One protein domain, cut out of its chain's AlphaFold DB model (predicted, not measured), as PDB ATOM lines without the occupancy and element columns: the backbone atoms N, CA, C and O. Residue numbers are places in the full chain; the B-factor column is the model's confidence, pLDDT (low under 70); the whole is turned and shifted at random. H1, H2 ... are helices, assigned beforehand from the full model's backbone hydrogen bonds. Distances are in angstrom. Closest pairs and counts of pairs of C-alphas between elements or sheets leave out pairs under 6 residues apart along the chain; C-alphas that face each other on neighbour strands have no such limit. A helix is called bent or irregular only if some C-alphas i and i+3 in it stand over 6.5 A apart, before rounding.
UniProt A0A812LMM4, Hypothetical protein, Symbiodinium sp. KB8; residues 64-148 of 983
ATOM      1  N   ASN A  64      94.259 168.397 119.263       83.06
ATOM      2  CA  ASN A  64      94.966 168.106 120.512       83.06
ATOM      3  C   ASN A  64      95.267 169.386 121.314       83.06
ATOM      4  O   ASN A  64      95.177 169.372 122.539       83.06
ATOM      5  N   ILE A  65      95.604 170.495 120.639       77.75
ATOM      6  CA  ILE A  65      95.811 171.802 121.285       77.75
ATOM      7  C   ILE A  65      94.500 172.317 121.884       77.75
ATOM      8  O   ILE A  65      94.497 172.731 123.042       77.75
ATOM      9  N   ILE A  66      93.395 172.243 121.135       85.25
ATOM     10  CA  ILE A  66      92.066 172.652 121.613       85.25
ATOM     11  C   ILE A  66      91.671 171.835 122.846       85.25
ATOM     12  O   ILE A  66      91.375 172.408 123.889       85.25
ATOM     13  N   ALA A  67      91.765 170.505 122.770       81.44
ATOM     14  CA  ALA A  67      91.423 169.621 123.882       81.44
ATOM     15  C   ALA A  67      92.279 169.882 125.135       81.44
ATOM     16  O   ALA A  67      91.779 169.788 126.255       81.44
ATOM     17  N   ALA A  68      93.559 170.232 124.965       72.50
ATOM     18  CA  ALA A  68      94.442 170.564 126.080       72.50
ATOM     19  C   ALA A  68      94.074 171.897 126.753       72.50
ATOM     20  O   ALA A  68      94.154 171.998 127.977       72.50
ATOM     21  N   VAL A  69      93.673 172.910 125.977       75.31
ATOM     22  CA  VAL A  69      93.188 174.187 126.530       75.31
ATOM     23  C   VAL A  69      91.835 173.992 127.216       75.31
ATOM     24  O   VAL A  69      91.649 174.471 128.332       75.31
ATOM     25  N   ASP A  70      90.935 173.213 126.615       81.75
ATOM     26  CA  ASP A  70      89.614 172.911 127.179       81.75
ATOM     27  C   ASP A  70      89.728 172.176 128.512       81.75
ATOM     28  O   ASP A  70      89.145 172.606 129.504       81.75
ATOM     29  N   ALA A  71      90.561 171.134 128.575       73.38
ATOM     30  CA  ALA A  71      90.825 170.408 129.815       73.38
ATOM     31  C   ALA A  71      91.444 171.300 130.907       73.38
ATOM     32  O   ALA A  71      91.195 171.080 132.091       73.38
ATOM     33  N   CYS A  72      92.236 172.307 130.526       70.31
ATOM     34  CA  CYS A  72      92.835 173.258 131.464       70.31
ATOM     35  C   CYS A  72      91.807 174.244 132.039       70.31
ATOM     36  O   CYS A  72      91.917 174.638 133.198       70.31
ATOM     37  N   LEU A  73      90.832 174.669 131.232       74.31
ATOM     38  CA  LEU A  73      89.829 175.659 131.631       74.31
ATOM     39  C   LEU A  73      88.580 175.033 132.260       74.31
ATOM     40  O   LEU A  73      87.823 175.735 132.928       74.31
ATOM     41  N   GLU A  74      88.378 173.728 132.094       79.62
ATOM     42  CA  GLU A  74      87.197 173.009 132.571       79.62
ATOM     43  C   GLU A  74      86.895 173.200 134.073       79.62
ATOM     44  O   GLU A  74      85.745 173.504 134.387       79.62
ATOM     45  N   PRO A  75      87.866 173.149 135.011       72.50
ATOM     46  CA  PRO A  75      87.582 173.405 136.428       72.50
ATOM     47  C   PRO A  75      87.023 174.814 136.678       72.50
ATOM     48  O   PRO A  75      86.084 174.988 137.453       72.50
ATOM     49  N   ARG A  76      87.550 175.822 135.967       71.44
ATOM     50  CA  ARG A  76      87.079 177.214 136.055       71.44
ATOM     51  C   ARG A  76      85.701 177.390 135.423       71.44
ATOM     52  O   ARG A  76      84.874 178.106 135.972       71.44
ATOM     53  N   ARG A  77      85.419 176.698 134.314       80.25
ATOM     54  CA  ARG A  77      84.090 176.700 133.676       80.25
ATOM     55  C   ARG A  77      83.040 176.007 134.547       80.25
ATOM     56  O   ARG A  77      81.920 176.495 134.636       80.25
ATOM     57  N   GLN A  78      83.405 174.926 135.237       82.31
ATOM     58  CA  GLN A  78      82.531 174.250 136.203       82.31
ATOM     59  C   GLN A  78      82.253 175.123 137.432       82.31
ATOM     60  O   GLN A  78      81.104 175.211 137.862       82.31
ATOM     61  N   ALA A  79      83.269 175.813 137.958       70.88
ATOM     62  CA  ALA A  79      83.096 176.784 139.042       70.88
ATOM     63  C   ALA A  79      82.218 177.980 138.619       70.88
ATOM     64  O   ALA A  79      81.414 178.466 139.410       70.88
ATOM     65  N   ALA A  80      82.314 178.399 137.354       77.44
ATOM     66  CA  ALA A  80      81.538 179.491 136.770       77.44
ATOM     67  C   ALA A  80      80.160 179.074 136.219       77.44
ATOM     68  O   ALA A  80      79.478 179.897 135.616       77.44
ATOM     69  N   ALA A  81      79.707 177.828 136.416       80.94
ATOM     70  CA  ALA A  81      78.491 177.299 135.779       80.94
ATOM     71  C   ALA A  81      77.199 178.092 136.094       80.94
ATOM     72  O   ALA A  81      76.215 177.975 135.364       80.94
ATOM     73  N   GLY A  82      77.196 178.890 137.169       83.31
ATOM     74  CA  GLY A  82      76.098 179.785 137.553       83.31
ATOM     75  C   GLY A  82      76.277 181.260 137.166       83.31
ATOM     76  O   GLY A  82      75.370 182.043 137.437       83.31
ATOM     77  N   ASP A  83      77.399 181.650 136.550       84.50
ATOM     78  CA  ASP A  83      77.724 183.036 136.188       84.50
ATOM     79  C   ASP A  83      78.000 183.170 134.673       84.50
ATOM     80  O   ASP A  83      79.126 182.949 134.209       84.50
ATOM     81  N   PRO A  84      76.978 183.559 133.882       85.56
ATOM     82  CA  PRO A  84      77.100 183.708 132.433       85.56
ATOM     83  C   PRO A  84      78.182 184.705 131.996       85.56
ATOM     84  O   PRO A  84      78.832 184.485 130.980       85.56
ATOM     85  N   ALA A  85      78.416 185.775 132.762       77.12
ATOM     86  CA  ALA A  85      79.403 186.790 132.398       77.12
ATOM     87  C   ALA A  85      80.837 186.271 132.582       77.12
ATOM     88  O   ALA A  85      81.720 186.563 131.773       77.12
ATOM     89  N   THR A  86      81.064 185.476 133.627       77.44
ATOM     90  CA  THR A  86      82.341 184.793 133.863       77.44
ATOM     91  C   THR A  86      82.585 183.708 132.812       77.44
ATOM     92  O   THR A  86      83.705 183.588 132.313       77.44
ATOM     93  N   LEU A  87      81.545 182.976 132.396       85.81
ATOM     94  CA  LEU A  87      81.637 182.008 131.297       85.81
ATOM     95  C   LEU A  87      81.994 182.672 129.959       85.81
ATOM     96  O   LEU A  87      82.919 182.206 129.298       85.81
ATOM     97  N   ASP A  88      81.351 183.787 129.598       83.56
ATOM     98  CA  ASP A  88      81.660 184.527 128.364       83.56
ATOM     99  C   ASP A  88      83.114 185.026 128.349       83.56
ATOM    100  O   ASP A  88      83.822 184.916 127.346       83.56
ATOM    101  N   ARG A  89      83.612 185.528 129.486       78.25
ATOM    102  CA  ARG A  89      85.018 185.935 129.632       78.25
ATOM    103  C   ARG A  89      85.968 184.745 129.522       78.25
ATOM    104  O   ARG A  89      86.988 184.854 128.846       78.25
ATOM    105  N   LEU A  90      85.641 183.612 130.145       76.25
ATOM    106  CA  LEU A  90      86.437 182.387 130.040       76.25
ATOM    107  C   LEU A  90      86.496 181.871 128.594       76.25
ATOM    108  O   LEU A  90      87.529 181.336 128.198       76.25
ATOM    109  N   GLU A  91      85.455 182.087 127.784       86.62
ATOM    110  CA  GLU A  91      85.479 181.781 126.348       86.62
ATOM    111  C   GLU A  91      86.433 182.699 125.566       86.62
ATOM    112  O   GLU A  91      87.191 182.214 124.725       86.62
ATOM    113  N   PHE A  92      86.501 183.999 125.873       76.88
ATOM    114  CA  PHE A  92      87.511 184.882 125.270       76.88
ATOM    115  C   PHE A  92      88.943 184.452 125.632       76.88
ATOM    116  O   PHE A  92      89.818 184.415 124.763       76.88
ATOM    117  N   VAL A  93      89.178 184.063 126.892       72.94
ATOM    118  CA  VAL A  93      90.472 183.515 127.344       72.94
ATOM    119  C   VAL A  93      90.805 182.218 126.605       72.94
ATOM    120  O   VAL A  93      91.926 182.041 126.123       72.94
ATOM    121  N   ARG A  94      89.820 181.325 126.471       88.75
ATOM    122  CA  ARG A  94      89.935 180.061 125.742       88.75
ATOM    123  C   ARG A  94      90.356 180.282 124.292       88.75
ATOM    124  O   ARG A  94      91.313 179.660 123.834       88.75
ATOM    125  N   VAL A  95      89.673 181.175 123.576       84.12
ATOM    126  CA  VAL A  95      89.957 181.482 122.166       84.12
ATOM    127  C   VAL A  95      91.367 182.053 122.000       84.12
ATOM    128  O   VAL A  95      92.125 181.563 121.162       84.12
ATOM    129  N   ALA A  96      91.761 183.030 122.822       76.12
ATOM    130  CA  ALA A  96      93.090 183.636 122.741       76.12
ATOM    131  C   ALA A  96      94.228 182.639 123.010       76.12
ATOM    132  O   ALA A  96      95.256 182.669 122.326       76.12
ATOM    133  N   GLU A  97      94.050 181.729 123.970       71.75
ATOM    134  CA  GLU A  97      95.056 180.716 124.296       71.75
ATOM    135  C   GLU A  97      95.190 179.668 123.179       71.75
ATOM    136  O   GLU A  97      96.309 179.294 122.809       71.75
ATOM    137  N   ILE A  98      94.072 179.239 122.574       82.50
ATOM    138  CA  ILE A  98      94.103 178.341 121.411       82.50
ATOM    139  C   ILE A  98      94.807 179.022 120.231       82.50
ATOM    140  O   ILE A  98      95.727 178.433 119.661       82.50
ATOM    141  N   LEU A  99      94.443 180.267 119.900       80.06
ATOM    142  CA  LEU A  99      95.071 181.033 118.815       80.06
ATOM    143  C   LEU A  99      96.581 181.168 119.023       80.06
ATOM    144  O   LEU A  99      97.367 180.881 118.123       80.06
ATOM    145  N   THR A 100      97.002 181.521 120.237       72.62
ATOM    146  CA  THR A 100      98.420 181.676 120.587       72.62
ATOM    147  C   THR A 100      99.204 180.379 120.390       72.62
ATOM    148  O   THR A 100     100.328 180.401 119.878       72.62
ATOM    149  N   ARG A 101      98.623 179.231 120.753       75.88
ATOM    150  CA  ARG A 101      99.268 177.919 120.592       75.88
ATOM    151  C   ARG A 101      99.273 177.433 119.145       75.88
ATOM    152  O   ARG A 101     100.278 176.863 118.728       75.88
ATOM    153  N   LEU A 102      98.208 177.685 118.383       81.00
ATOM    154  CA  LEU A 102      98.141 177.350 116.958       81.00
ATOM    155  C   LEU A 102      99.157 178.164 116.146       81.00
ATOM    156  O   LEU A 102      99.957 177.574 115.423       81.00
ATOM    157  N   VAL A 103      99.223 179.484 116.355       79.38
ATOM    158  CA  VAL A 103     100.199 180.373 115.695       79.38
ATOM    159  C   VAL A 103     101.631 179.953 116.023       79.38
ATOM    160  O   VAL A 103     102.474 179.847 115.135       79.38
ATOM    161  N   ARG A 104     101.914 179.627 117.292       74.75
ATOM    162  CA  ARG A 104     103.238 179.150 117.720       74.75
ATOM    163  C   ARG A 104     103.619 177.803 117.104       74.75
ATOM    164  O   ARG A 104     104.798 177.560 116.863       74.75
ATOM    165  N   ALA A 105     102.639 176.933 116.871       76.81
ATOM    166  CA  ALA A 105     102.820 175.646 116.207       76.81
ATOM    167  C   ALA A 105     102.785 175.744 114.669       76.81
ATOM    168  O   ALA A 105     102.915 174.718 114.001       76.81
ATOM    169  N   ASN A 106     102.632 176.953 114.110       84.44
ATOM    170  CA  ASN A 106     102.456 177.212 112.680       84.44
ATOM    171  C   ASN A 106     101.275 176.426 112.066       84.44
ATOM    172  O   ASN A 106     101.371 175.875 110.966       84.44
ATOM    173  N   LEU A 107     100.174 176.328 112.816       87.19
ATOM    174  CA  LEU A 107      98.924 175.672 112.426       87.19
ATOM    175  C   LEU A 107      97.858 176.729 112.107       87.19
ATOM    176  O   LEU A 107      97.792 177.759 112.774       87.19
ATOM    177  N   SER A 108      97.018 176.453 111.107       86.12
ATOM    178  CA  SER A 108      95.951 177.372 110.684       86.12
ATOM    179  C   SER A 108      94.866 177.504 111.756       86.12
ATOM    180  O   SER A 108      94.437 176.508 112.349       86.12
ATOM    181  N   VAL A 109      94.397 178.731 111.985       86.25
ATOM    182  CA  VAL A 109      93.386 179.046 113.004       86.25
ATOM    183  C   VAL A 109      91.955 178.817 112.522       86.25
ATOM    184  O   VAL A 109      91.030 178.830 113.333       86.25
ATOM    185  N   THR A 110      91.760 178.508 111.234       83.94
ATOM    186  CA  THR A 110      90.438 178.214 110.645       83.94
ATOM    187  C   THR A 110      89.762 176.992 111.274       83.94
ATOM    188  O   THR A 110      88.560 176.790 111.124       83.94
ATOM    189  N   VAL A 111      90.513 176.165 112.011       83.62
ATOM    190  CA  VAL A 111      89.992 175.045 112.815       83.62
ATOM    191  C   VAL A 111      89.006 175.492 113.908       83.62
ATOM    192  O   VAL A 111      88.204 174.684 114.369       83.62
ATOM    193  N   LEU A 112      89.036 176.769 114.309       81.12
ATOM    194  CA  LEU A 112      88.098 177.361 115.268       81.12
ATOM    195  C   LEU A 112      86.720 177.691 114.655       81.12
ATOM    196  O   LEU A 112      85.800 178.037 115.394       81.12
ATOM    197  N   GLY A 113      86.562 177.556 113.332       84.06
ATOM    198  CA  GLY A 113      85.313 177.767 112.591       84.06
ATOM    199  C   GLY A 113      85.395 178.899 111.560       84.06
ATOM    200  O   GLY A 113      86.369 179.646 111.515       84.06
ATOM    201  N   ASP A 114      84.337 179.054 110.757       76.31
ATOM    202  CA  ASP A 114      84.276 179.979 109.605       76.31
ATOM    203  C   ASP A 114      84.440 181.471 109.966       76.31
ATOM    204  O   ASP A 114      84.660 182.306 109.090       76.31
ATOM    205  N   GLY A 115      84.335 181.818 111.253       75.12
ATOM    206  CA  GLY A 115      84.573 183.168 111.772       75.12
ATOM    207  C   GLY A 115      86.048 183.503 112.026       75.12
ATOM    208  O   GLY A 115      86.343 184.651 112.347       75.12
ATOM    209  N   TYR A 116      86.962 182.532 111.889       80.81
ATOM    210  CA  TYR A 116      88.386 182.718 112.151       80.81
ATOM    211  C   TYR A 116      89.231 182.589 110.873       80.81
ATOM    212  O   TYR A 116      89.243 181.542 110.230       80.81
ATOM    213  N   SER A 117      89.959 183.648 110.513       83.44
ATOM    214  CA  SER A 117      90.937 183.685 109.421       83.44
ATOM    215  C   SER A 117      92.374 183.723 109.951       83.44
ATOM    216  O   SER A 117      92.628 184.229 111.042       83.44
ATOM    217  N   ASP A 118      93.336 183.267 109.143       83.75
ATOM    218  CA  ASP A 118      94.781 183.405 109.415       83.75
ATOM    219  C   ASP A 118      95.288 184.865 109.266       83.75
ATOM    220  O   ASP A 118      96.464 185.109 109.000       83.75
ATOM    221  N   ASP A 119      94.397 185.852 109.401       85.81
ATOM    222  CA  ASP A 119      94.721 187.275 109.340       85.81
ATOM    223  C   ASP A 119      95.410 187.719 110.639       85.81
ATOM    224  O   ASP A 119      94.877 187.540 111.740       85.81
ATOM    225  N   ALA A 120      96.598 188.317 110.512       71.69
ATOM    226  CA  ALA A 120      97.402 188.768 111.642       71.69
ATOM    227  C   ALA A 120      96.690 189.826 112.505       71.69
ATOM    228  O   ALA A 120      96.875 189.832 113.723       71.69
ATOM    229  N   GLU A 121      95.859 190.690 111.910       66.44
ATOM    230  CA  GLU A 121      95.104 191.707 112.648       66.44
ATOM    231  C   GLU A 121      93.986 191.072 113.474       66.44
ATOM    232  O   GLU A 121      93.795 191.432 114.637       66.44
ATOM    233  N   MET A 122      93.291 190.075 112.921       77.81
ATOM    234  CA  MET A 122      92.227 189.376 113.641       77.81
ATOM    235  C   MET A 122      92.791 188.504 114.767       77.81
ATOM    236  O   MET A 122      92.290 188.554 115.891       77.81
ATOM    237  N   ILE A 123      93.880 187.777 114.502       76.62
ATOM    238  CA  ILE A 123      94.599 187.003 115.522       76.62
ATOM    239  C   ILE A 123      95.040 187.923 116.665       76.62
ATOM    240  O   ILE A 123      94.808 187.604 117.830       76.62
ATOM    241  N   SER A 124      95.618 189.086 116.346       64.62
ATOM    242  CA  SER A 124      96.047 190.055 117.356       64.62
ATOM    243  C   SER A 124      94.863 190.631 118.142       64.62
ATOM    244  O   SER A 124      94.931 190.710 119.367       64.62
ATOM    245  N   ALA A 125      93.753 190.963 117.477       65.88
ATOM    246  CA  ALA A 125      92.543 191.465 118.125       65.88
ATOM    247  C   ALA A 125      91.912 190.437 119.077       65.88
ATOM    248  O   ALA A 125      91.553 190.779 120.204       65.88
ATOM    249  N   ALA A 126      91.824 189.170 118.668       70.75
ATOM    250  CA  ALA A 126      91.298 188.092 119.500       70.75
ATOM    251  C   ALA A 126      92.229 187.766 120.683       70.75
ATOM    252  O   ALA A 126      91.753 187.523 121.792       70.75
ATOM    253  N   GLN A 127      93.550 187.826 120.480       67.44
ATOM    254  CA  GLN A 127      94.529 187.719 121.566       67.44
ATOM    255  C   GLN A 127      94.386 188.866 122.573       67.44
ATOM    256  O   GLN A 127      94.389 188.612 123.774       67.44
ATOM    257  N   MET A 128      94.212 190.108 122.108       59.00
ATOM    258  CA  MET A 128      93.962 191.258 122.986       59.00
ATOM    259  C   MET A 128      92.656 191.098 123.770       59.00
ATOM    260  O   MET A 128      92.673 191.219 124.989       59.00
ATOM    261  N   ALA A 129      91.557 190.725 123.109       62.16
ATOM    262  CA  ALA A 129      90.268 190.523 123.769       62.16
ATOM    263  C   ALA A 129      90.315 189.426 124.849       62.16
ATOM    264  O   ALA A 129      89.746 189.589 125.927       62.16
ATOM    265  N   GLY A 130      91.019 188.317 124.596       64.38
ATOM    266  CA  GLY A 130      91.208 187.274 125.604       64.38
ATOM    267  C   GLY A 130      92.147 187.681 126.738       64.38
ATOM    268  O   GLY A 130      91.923 187.280 127.879       64.38
ATOM    269  N   HIS A 131      93.158 188.509 126.467       57.31
ATOM    270  CA  HIS A 131      93.997 189.086 127.516       57.31
ATOM    271  C   HIS A 131      93.208 190.038 128.422       57.31
ATOM    272  O   HIS A 131      93.290 189.897 129.643       57.31
ATOM    273  N   ASP A 132      92.382 190.913 127.850       56.03
ATOM    274  CA  ASP A 132      91.504 191.808 128.610       56.03
ATOM    275  C   ASP A 132      90.491 191.004 129.443       56.03
ATOM    276  O   ASP A 132      90.268 191.282 130.622       56.03
ATOM    277  N   ALA A 133      89.901 189.952 128.867       61.53
ATOM    278  CA  ALA A 133      88.976 189.077 129.581       61.53
ATOM    279  C   ALA A 133      89.645 188.344 130.759       61.53
ATOM    280  O   ALA A 133      89.057 188.276 131.842       61.53
ATOM    281  N   ALA A 134      90.876 187.849 130.575       55.50
ATOM    282  CA  ALA A 134      91.665 187.225 131.638       55.50
ATOM    283  C   ALA A 134      91.962 188.211 132.774       55.50
ATOM    284  O   ALA A 134      91.876 187.845 133.946       55.50
ATOM    285  N   GLU A 135      92.284 189.460 132.437       47.28
ATOM    286  CA  GLU A 135      92.555 190.504 133.422       47.28
ATOM    287  C   GLU A 135      91.335 190.779 134.304       47.28
ATOM    288  O   GLU A 135      91.457 190.847 135.530       47.28
ATOM    289  N   VAL A 136      90.145 190.885 133.705       58.97
ATOM    290  CA  VAL A 136      88.930 191.127 134.488       58.97
ATOM    291  C   VAL A 136      88.566 189.934 135.367       58.97
ATOM    292  O   VAL A 136      88.187 190.145 136.514       58.97
ATOM    293  N   LEU A 137      88.724 188.702 134.881       58.12
ATOM    294  CA  LEU A 137      88.467 187.500 135.683       58.12
ATOM    295  C   LEU A 137      89.386 187.423 136.905       58.12
ATOM    296  O   LEU A 137      88.917 187.217 138.019       58.12
ATOM    297  N   VAL A 138      90.687 187.657 136.715       50.81
ATOM    298  CA  VAL A 138      91.666 187.663 137.815       50.81
ATOM    299  C   VAL A 138      91.362 188.770 138.824       50.81
ATOM    300  O   VAL A 138      91.575 188.590 140.022       50.81
ATOM    301  N   ARG A 139      90.862 189.918 138.357       48.16
ATOM    302  CA  ARG A 139      90.412 191.002 139.235       48.16
ATOM    303  C   ARG A 139      89.191 190.586 140.059       48.16
ATOM    304  O   ARG A 139      89.231 190.737 141.272       48.16
ATOM    305  N   GLN A 140      88.166 190.010 139.433       56.53
ATOM    306  CA  GLN A 140      86.949 189.564 140.125       56.53
ATOM    307  C   GLN A 140      87.224 188.444 141.142       56.53
ATOM    308  O   GLN A 140      86.701 188.480 142.251       56.53
ATOM    309  N   GLU A 141      88.081 187.477 140.802       54.44
ATOM    310  CA  GLU A 141      88.508 186.409 141.720       54.44
ATOM    311  C   GLU A 141      89.234 186.985 142.945       54.44
ATOM    312  O   GLU A 141      88.939 186.620 144.081       54.44
ATOM    313  N   PHE A 142      90.136 187.944 142.724       43.16
ATOM    314  CA  PHE A 142      90.845 188.634 143.799       43.16
ATOM    315  C   PHE A 142      89.896 189.425 144.712       43.16
ATOM    316  O   PHE A 142      90.064 189.422 145.932       43.16
ATOM    317  N   GLU A 143      88.891 190.087 144.138       46.31
ATOM    318  CA  GLU A 143      87.864 190.822 144.883       46.31
ATOM    319  C   GLU A 143      87.003 189.873 145.738       46.31
ATOM    320  O   GLU A 143      86.770 190.157 146.912       46.31
ATOM    321  N   ALA A 144      86.611 188.713 145.201       52.47
ATOM    322  CA  ALA A 144      85.833 187.704 145.923       52.47
ATOM    323  C   ALA A 144      86.619 187.046 147.075       52.47
ATOM    324  O   ALA A 144      86.102 186.943 148.187       52.47
ATOM    325  N   GLU A 145      87.882 186.663 146.847       47.31
ATOM    326  CA  GLU A 145      88.760 186.109 147.894       47.31
ATOM    327  C   GLU A 145      89.027 187.128 149.013       47.31
ATOM    328  O   GLU A 145      89.088 186.780 150.194       47.31
ATOM    329  N   THR A 146      89.151 188.408 148.651       42.31
ATOM    330  CA  THR A 146      89.313 189.496 149.621       42.31
ATOM    331  C   THR A 146      88.039 189.692 150.449       42.31
ATOM    332  O   THR A 146      88.129 189.896 151.660       42.31
ATOM    333  N   MET A 147      86.856 189.572 149.834       44.75
ATOM    334  CA  MET A 147      85.561 189.671 150.514       44.75
ATOM    335  C   MET A 147      85.373 188.557 151.550       44.75
ATOM    336  O   MET A 147      85.048 188.839 152.704       44.75
ATOM    337  N   GLU A 148      85.661 187.308 151.172       48.16
ATOM    338  CA  GLU A 148      85.590 186.150 152.073       48.16
ATOM    339  C   GLU A 148      86.585 186.274 153.242       48.16
ATOM    340  O   GLU A 148      86.258 185.945 154.385       48.16
TER     341      GLU A 148
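Overview. This is residues 64 to 148 of the 983 residues of the protein "Hypothetical protein" of Symbiodinium sp. KB8 (UniProt A0A812LMM4). Three helices lie in a row, with H2 in the middle: H1 folds back along one side of H2 as a hairpin, and the long H4 crosses H2 on its other side at a steep angle. The last residues of H4, 141 to 148, stick out past the body, and the four-residue H3 sits in the turn between H2 and H4. The printed part has 85 residues with four named helices, H1, H2, H3 and H4 in that order, and no named strand; the class is all helix. It is only just compact, close to loose, with a radius of gyration of the C-alphas of 13.8 A, and its elongated outline spans 44 by 24 by 21 A.

Arrangement. Begin with H1, residues 64 to 79, which has a kink of 42 degrees near residue 73 and is irregular, with C-alphas 72 and 75 at 7.2 A from each other. After a tight link comes H2, residues 84 to 104, the hub, which touches the three other helices. H1 and H2 touch as a helical hairpin, at a shallow tilt of 20 degrees, opposite ways; their closest C-alphas are those of Ile 66 and Ile 98, 6.0 A apart. Next look at H3, residues 109 to 112, which H2 touches with residues 99 to 103 alone. These two only just touch, with 3 pairs of C-alphas within 8 A, and only at the corner by their link; the closest C-alphas are those of Leu 99 and Val 109, 6.4 A apart. Then comes H4, residues 120 to 148, which touches H2 at a steep tilt of 45 degrees, opposite ways, with the closest C-alphas at Val 93 and Gly 130, 4.2 A apart. H1 is apart from H3 and from H4, and H3 and H4 are only just apart, their closest C-alphas 8.4 A from each other. In H2 and H4 every O i to N i+4 pair is within hydrogen-bond range, in H1 10 of 12 are, and H3 is too short for such a pair.

Along the chain. Find C-alpha 64 at (94.966, 168.106, 120.512), where H1 begins; it runs 23.7 A to C-alpha 79. From C-alpha 84 at (77.100, 183.708, 132.433), H2 runs 30.3 A to C-alpha 104. H3 goes from Val 109 to Leu 112, 6.0 A. H4, the longest helix, runs 42.2 A from C-alpha 120 to C-alpha 148 at (85.590, 186.150, 152.073).

Size, cuts and confidence. The C-alphas of Asn 106 and Glu 148, 43.8 A apart, are the two farthest from each other. Without residues 141 to 148, which stand free, the body spans 34 by 24 by 21 A. The printed part has no cut; the links from H1 to H2 and from H2 to H3 are tight, and that from H3 to H4 is short. The mean pLDDT of the printed part of this model is 72.2, and look for values under 70 at residue 121, residues 124 to 125 and residues 127 to 148.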